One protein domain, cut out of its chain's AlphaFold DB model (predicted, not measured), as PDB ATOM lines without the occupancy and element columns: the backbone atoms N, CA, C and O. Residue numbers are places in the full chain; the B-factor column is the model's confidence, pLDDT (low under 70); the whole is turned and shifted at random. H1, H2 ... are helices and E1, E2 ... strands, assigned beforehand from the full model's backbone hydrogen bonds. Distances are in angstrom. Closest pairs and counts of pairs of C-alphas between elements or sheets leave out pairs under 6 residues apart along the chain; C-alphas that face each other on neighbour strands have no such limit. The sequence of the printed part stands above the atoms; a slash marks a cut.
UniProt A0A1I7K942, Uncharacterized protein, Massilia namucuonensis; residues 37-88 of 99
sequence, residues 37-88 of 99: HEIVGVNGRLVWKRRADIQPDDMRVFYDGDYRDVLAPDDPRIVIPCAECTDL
ATOM      1  N   HIS A  37     175.400  72.078 150.086       92.12
ATOM      2  CA  HIS A  37     175.696  72.459 151.467       92.12
ATOM      3  C   HIS A  37     175.965  71.201 152.301       92.12
ATOM      4  O   HIS A  37     175.410  70.132 152.046       92.12
ATOM      5  N   GLU A  38     176.822  71.341 153.303       91.75
ATOM      6  CA  GLU A  38     177.085  70.333 154.324       91.75
ATOM      7  C   GLU A  38     176.382  70.762 155.623       91.75
ATOM      8  O   GLU A  38     176.209  71.958 155.881       91.75
ATOM      9  N   ILE A  39     175.944  69.792 156.426       92.50
ATOM     10  CA  ILE A  39     175.415  70.063 157.766       92.50
ATOM     11  C   ILE A  39     176.596  70.079 158.729       92.50
ATOM     12  O   ILE A  39     177.367  69.120 158.781       92.50
ATOM     13  N   VAL A  40     176.719  71.154 159.501       92.81
ATOM     14  CA  VAL A  40     177.748  71.305 160.536       92.81
ATOM     15  C   VAL A  40     177.131  71.761 161.854       92.81
ATOM     16  O   VAL A  40     176.058  72.365 161.878       92.81
ATOM     17  N   GLY A  41     177.811  71.455 162.955       91.38
ATOM     18  CA  GLY A  41     177.471  71.933 164.286       91.38
ATOM     19  C   GLY A  41     178.079  73.310 164.538       91.38
ATOM     20  O   GLY A  41     179.298  73.442 164.585       91.38
ATOM     21  N   VAL A  42     177.240  74.321 164.747       90.69
ATOM     22  CA  VAL A  42     177.645  75.684 165.117       90.69
ATOM     23  C   VAL A  42     176.942  76.040 166.411       90.69
ATOM     24  O   VAL A  42     175.714  75.996 166.466       90.69
ATOM     25  N   ASN A  43     177.692  76.395 167.459       87.19
ATOM     26  CA  ASN A  43     177.103  76.855 168.722       87.19
ATOM     27  C   ASN A  43     176.053  75.881 169.305       87.19
ATOM     28  O   ASN A  43     175.038  76.302 169.858       87.19
ATOM     29  N   GLY A  44     176.271  74.570 169.148       84.88
ATOM     30  CA  GLY A  44     175.337  73.529 169.598       84.88
ATOM     31  C   GLY A  44     174.089  73.352 168.723       84.88
ATOM     32  O   GLY A  44     173.109  72.760 169.166       84.88
ATOM     33  N   ARG A  45     174.085  73.877 167.494       89.00
ATOM     34  CA  ARG A  45     172.971  73.770 166.539       89.00
ATOM     35  C   ARG A  45     173.440  73.200 165.210       89.00
ATOM     36  O   ARG A  45     174.564  73.450 164.792       89.00
ATOM     37  N   LEU A  46     172.561  72.474 164.527       92.06
ATOM     38  CA  LEU A  46     172.823  71.973 163.181       92.06
ATOM     39  C   LEU A  46     172.486  73.052 162.158       92.06
ATOM     40  O   LEU A  46     171.406  73.636 162.209       92.06
ATOM     41  N   VAL A  47     173.401  73.320 161.232       93.38
ATOM     42  CA  VAL A  47     173.269  74.410 160.260       93.38
ATOM     43  C   VAL A  47     173.696  73.932 158.879       93.38
ATOM     44  O   VAL A  47     174.733  73.283 158.739       93.38
ATOM     45  N   TRP A  48     172.927  74.291 157.852       94.44
ATOM     46  CA  TRP A  48     173.372  74.168 156.464       94.44
ATOM     47  C   TRP A  48     174.450  75.210 156.163       94.44
ATOM     48  O   TRP A  48     174.212  76.407 156.297       94.44
ATOM     49  N   LYS A  49     175.622  74.782 155.696       94.00
ATOM     50  CA  LYS A  49     176.703  75.681 155.268       94.00
ATOM     51  C   LYS A  49     177.297  75.232 153.947       94.00
ATOM     52  O   LYS A  49     177.433  74.041 153.680       94.00
ATOM     53  N   ARG A  50     177.687  76.182 153.098       93.56
ATOM     54  CA  ARG A  50     178.489  75.840 151.917       93.56
ATOM     55  C   ARG A  50     179.858  75.401 152.386       93.56
ATOM     56  O   ARG A  50     180.402  75.988 153.314       93.56
ATOM     57  N   ARG A  51     180.462  74.457 151.671       90.94
ATOM     58  CA  ARG A  51     181.806  73.961 151.987       90.94
ATOM     59  C   ARG A  51     182.868  75.066 152.107       90.94
ATOM     60  O   ARG A  51     183.799  74.923 152.884       90.94
ATOM     61  N   ALA A  52     182.717  76.158 151.356       92.50
ATOM     62  CA  ALA A  52     183.613  77.315 151.409       92.50
ATOM     63  C   ALA A  52     183.434  78.193 152.666       92.50
ATOM     64  O   ALA A  52     184.361  78.906 153.033       92.50
ATOM     65  N   ASP A  53     182.270  78.127 153.316       91.56
ATOM     66  CA  ASP A  53     181.907  78.958 154.473       91.56
ATOM     67  C   ASP A  53     182.118  78.223 155.812       91.56
ATOM     68  O   ASP A  53     181.899  78.795 156.885       91.56
ATOM     69  N   ILE A  54     182.530  76.951 155.755       90.94
ATOM     70  CA  ILE A  54     182.840  76.129 156.929       90.94
ATOM     71  C   ILE A  54     184.125  76.649 157.574       90.94
ATOM     72  O   ILE A  54     185.174  76.733 156.934       90.94
ATOM     73  N   GLN A  55     184.027  76.980 158.855       89.88
ATOM     74  CA  GLN A  55     185.128  77.450 159.681       89.88
ATOM     75  C   GLN A  55     185.787  76.281 160.425       89.88
ATOM     76  O   GLN A  55     185.144  75.255 160.647       89.88
ATOM     77  N   PRO A  56     187.055  76.420 160.853       88.12
ATOM     78  CA  PRO A  56     187.743  75.386 161.628       88.12
ATOM     79  C   PRO A  56     187.045  75.004 162.942       88.12
ATOM     80  O   PRO A  56     187.143  73.852 163.355       88.12
ATOM     81  N   ASP A  57     186.334  75.948 163.564       87.06
ATOM     82  CA  ASP A  57     185.610  75.738 164.826       87.06
ATOM     83  C   ASP A  57     184.223  75.100 164.628       87.06
ATOM     84  O   ASP A  57     183.559  74.740 165.603       87.06
ATOM     85  N   ASP A  58     183.766  74.944 163.381       88.38
ATOM     86  CA  ASP A  58     182.517  74.244 163.098       88.38
ATOM     87  C   ASP A  58     182.708  72.734 163.322       88.38
ATOM     88  O   ASP A  58     183.610  72.091 162.774       88.38
ATOM     89  N   MET A  59     181.813  72.130 164.097       87.88
ATOM     90  CA  MET A  59     181.867  70.703 164.391       87.88
ATOM     91  C   MET A  59     181.361  69.889 163.198       87.88
ATOM     92  O   MET A  59     180.249  70.092 162.704       87.88
ATOM     93  N   ARG A  60     182.150  68.908 162.755       85.69
ATOM     94  CA  ARG A  60     181.679  67.908 161.787       85.69
ATOM     95  C   ARG A  60     180.710  66.957 162.472       85.69
ATOM     96  O   ARG A  60     181.031  66.405 163.520       85.69
ATOM     97  N   VAL A  61     179.553  66.745 161.860       83.50
ATOM     98  CA  VAL A  61     178.488  65.908 162.420       83.50
ATOM     99  C   VAL A  61     178.156  64.755 161.480       83.50
ATOM    100  O   VAL A  61     178.137  64.915 160.260       83.50
ATOM    101  N   PHE A  62     177.885  63.587 162.060       76.44
ATOM    102  CA  PHE A  62     177.201  62.508 161.356       76.44
ATOM    103  C   PHE A  62     175.712  62.714 161.549       76.44
ATOM    104  O   PHE A  62     175.234  62.823 162.675       76.44
ATOM    105  N   TYR A  63     175.001  62.817 160.439       76.12
ATOM    106  CA  TYR A  63     173.629  63.267 160.435       76.12
ATOM    107  C   TYR A  63     172.693  62.146 159.983       76.12
ATOM    108  O   TYR A  63     172.928  61.522 158.949       76.12
ATOM    109  N   ASP A  64     171.649  61.886 160.766       77.62
ATOM    110  CA  ASP A  64     170.771  60.714 160.651       77.62
ATOM    111  C   ASP A  64     169.621  60.872 159.635       77.62
ATOM    112  O   ASP A  64     168.944  59.898 159.302       77.62
ATOM    113  N   GLY A  65     169.421  62.081 159.101       77.94
ATOM    114  CA  GLY A  65     168.406  62.380 158.089       77.94
ATOM    115  C   GLY A  65     167.212  63.208 158.577       77.94
ATOM    116  O   GLY A  65     166.343  63.525 157.757       77.94
ATOM    117  N   ASP A  66     167.141  63.602 159.853       82.19
ATOM    118  CA  ASP A  66     165.999  64.363 160.393       82.19
ATOM    119  C   ASP A  66     166.116  65.892 160.247       82.19
ATOM    120  O   ASP A  66     166.476  66.619 161.173       82.19
ATOM    121  N   TYR A  67     165.795  66.423 159.058       83.50
ATOM    122  CA  TYR A  67     166.001  67.847 158.704       83.50
ATOM    123  C   TYR A  67     165.160  68.867 159.469       83.50
ATOM    124  O   TYR A  67     165.176  70.040 159.093       83.50
ATOM    125  N   ARG A  68     164.379  68.462 160.474       80.69
ATOM    126  CA  ARG A  68     163.485  69.367 161.216       80.69
ATOM    127  C   ARG A  68     164.245  70.394 162.048       80.69
ATOM    128  O   ARG A  68     163.815  71.544 162.071       80.69
ATOM    129  N   ASP A  69     165.389  70.008 162.602       84.75
ATOM    130  CA  ASP A  69     166.159  70.852 163.523       84.75
ATOM    131  C   ASP A  69     167.370  71.537 162.872       84.75
ATOM    132  O   ASP A  69     168.101  72.281 163.526       84.75
ATOM    133  N   VAL A  70     167.573  71.330 161.565       90.50
ATOM    134  CA  VAL A  70     168.673  71.957 160.824       90.50
ATOM    135  C   VAL A  70     168.282  73.361 160.387       90.50
ATOM    136  O   VAL A  70     167.333  73.567 159.625       90.50
ATOM    137  N   LEU A  71     169.057  74.332 160.849       92.00
ATOM    138  CA  LEU A  71     168.861  75.741 160.570       92.00
ATOM    139  C   LEU A  71     169.328  76.121 159.164       92.00
ATOM    140  O   LEU A  71     170.284  75.561 158.619       92.00
ATOM    141  N   ALA A  72     168.649  77.116 158.594       92.00
ATOM    142  CA  ALA A  72     169.116  77.791 157.390       92.00
ATOM    143  C   ALA A  72     170.421  78.560 157.684       92.00
ATOM    144  O   ALA A  72     170.614  78.972 158.826       92.00
ATOM    145  N   PRO A  73     171.297  78.792 156.690       90.75
ATOM    146  CA  PRO A  73     172.596  79.446 156.900       90.75
ATOM    147  C   PRO A  73     172.510  80.859 157.508       90.75
ATOM    148  O   PRO A  73     173.451  81.320 158.146       90.75
ATOM    149  N   ASP A  74     171.395  81.549 157.282       89.25
ATOM    150  CA  ASP A  74     171.095  82.916 157.706       89.25
ATOM    151  C   ASP A  74     170.188  82.982 158.946       89.25
ATOM    152  O   ASP A  74     169.732  84.061 159.332       89.25
ATOM    153  N   ASP A  75     169.916  81.843 159.590       90.75
ATOM    154  CA  ASP A  75     169.041  81.800 160.754       90.75
ATOM    155  C   ASP A  75     169.666  82.570 161.940       90.75
ATOM    156  O   ASP A  75     170.777  82.255 162.382       90.75
ATOM    157  N   PRO A  76     168.961  83.556 162.523       87.31
ATOM    158  CA  PRO A  76     169.505  84.376 163.602       87.31
ATOM    159  C   PRO A  76     169.817  83.570 164.868       87.31
ATOM    160  O   PRO A  76     170.563  84.042 165.719       87.31
ATOM    161  N   ARG A  77     169.289  82.349 165.023       85.62
ATOM    162  CA  ARG A  77     169.582  81.490 166.181       85.62
ATOM    163  C   ARG A  77     171.009  80.944 166.177       85.62
ATOM    164  O   ARG A  77     171.454  80.468 167.217       85.62
ATOM    165  N   ILE A  78     171.729  81.023 165.054       87.12
ATOM    166  CA  ILE A  78     173.109  80.529 164.922       87.12
ATOM    167  C   ILE A  78     174.079  81.321 165.806       87.12
ATOM    168  O   ILE A  78     175.020  80.752 166.358       87.12
ATOM    169  N   VAL A  79     173.855  82.628 165.974       82.94
ATOM    170  CA  VAL A  79     174.758  83.499 166.754       82.94
ATOM    171  C   VAL A  79     174.608  83.315 168.265       82.94
ATOM    172  O   VAL A  79     175.414  83.844 169.025       82.94
ATOM    173  N   ILE A  80     173.585  82.576 168.704       76.94
ATOM    174  CA  ILE A  80     173.285  82.344 170.115       76.94
ATOM    175  C   ILE A  80     173.735  80.922 170.477       76.94
ATOM    176  O   ILE A  80     173.151  79.962 169.961       76.94
ATOM    177  N   PRO A  81     174.714  80.767 171.387       74.06
ATOM    178  CA  PRO A  81     175.073  79.474 171.957       74.06
ATOM    179  C   PRO A  81     173.843  78.735 172.483       74.06
ATOM    180  O   PRO A  81     173.081  79.271 173.292       74.06
ATOM    181  N   CYS A  82     173.627  77.507 172.017       68.44
ATOM    182  CA  CYS A  82     172.628  76.627 172.598       68.44
ATOM    183  C   CYS A  82     173.131  76.174 173.972       68.44
ATOM    184  O   CYS A  82     174.115  75.441 174.065       68.44
ATOM    185  N   ALA A  83     172.466  76.623 175.039       60.53
ATOM    186  CA  ALA A  83     172.832  76.283 176.413       60.53
ATOM    187  C   ALA A  83     172.777  74.767 176.689       60.53
ATOM    188  O   ALA A  83     173.450  74.292 177.594       60.53
ATOM    189  N   GLU A  84     172.021  74.008 175.891       57.41
ATOM    190  CA  GLU A  84     171.832  72.561 176.052       57.41
ATOM    191  C   GLU A  84     173.055  71.724 175.647       57.41
ATOM    192  O   GLU A  84     173.140  70.557 176.015       57.41
ATOM    193  N   CYS A  85     174.042  72.305 174.958       48.91
ATOM    194  CA  CYS A  85     175.337  71.657 174.732       48.91
ATOM    195  C   CYS A  85     176.326  72.029 175.843       48.91
ATOM    196  O   CYS A  85     177.418  72.527 175.568       48.91
ATOM    197  N   THR A  86     175.939  71.844 177.105       46.09
ATOM    198  CA  THR A  86     176.906  71.896 178.204       46.09
ATOM    199  C   THR A  86     177.555  70.519 178.328       46.09
ATOM    200  O   THR A  86     176.868  69.519 178.499       46.09
ATOM    201  N   ASP A  87     178.879  70.501 178.204       50.53
ATOM    202  CA  ASP A  87     179.776  69.374 178.457       50.53
ATOM    203  C   ASP A  87     179.819  68.276 177.382       50.53
ATOM    204  O   ASP A  87     179.277  67.179 177.516       50.53
ATOM    205  N   LEU A  88     180.619  68.525 176.334       52.56
ATOM    206  CA  LEU A  88     181.355  67.423 175.712       52.56
ATOM    207  C   LEU A  88     182.177  66.754 176.829       52.56
ATOM    208  O   LEU A  88     182.987  67.446 177.456       52.56
TER     209      LEU A  88
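AT A GLANCE: This is residues 37 to 88 of the 99 residues of an uncharacterized protein of Massilia namucuonensis (UniProt A0A1I7K942). Little regular structure: a two-stranded hairpin, E1 and E2, sits in a wide loop, residues 51 to 75, which wraps round it and leads to a one-turn helix, H1, near the hairpin's turn. The printed part has 52 residues with the named elements E1, E2 and H1 in that order, a mixed class with 16 residues in them. It is compact, with a radius of gyration of the C-alphas of 10.5 A, and spans 27 by 22 by 21 A.

HOW THE PARTS SIT: E1, residues 37 to 42, and E2, residues 45 to 50, form an antiparallel hairpin at 143 degrees, with N 38 and O 49 within hydrogen-bond range at 2.8 A. Residues 40 to 41 of E1 also pair antiparallel with residues 59 to 60. The closest C-alphas of E2 and H1, residues 76 to 79, are those of Arg 45 and Ile 78, 7.0 A apart. H1 is too short for any O i to N i+4 pair, and its one O i to N i+3 pair is not within range.

IN THESE COORDINATES: E1 begins at C-alpha 37 (175.696, 72.459, 151.467) and is 14.2 A long; E2 is 15.8 A. H1, 6.2 A, ends at C-alpha 79 (174.758, 83.499, 166.754).

THE WHOLE: The printed part has no cut. The link from E2 to H1 is long. Residues 82 to 88 have pLDDT under 70.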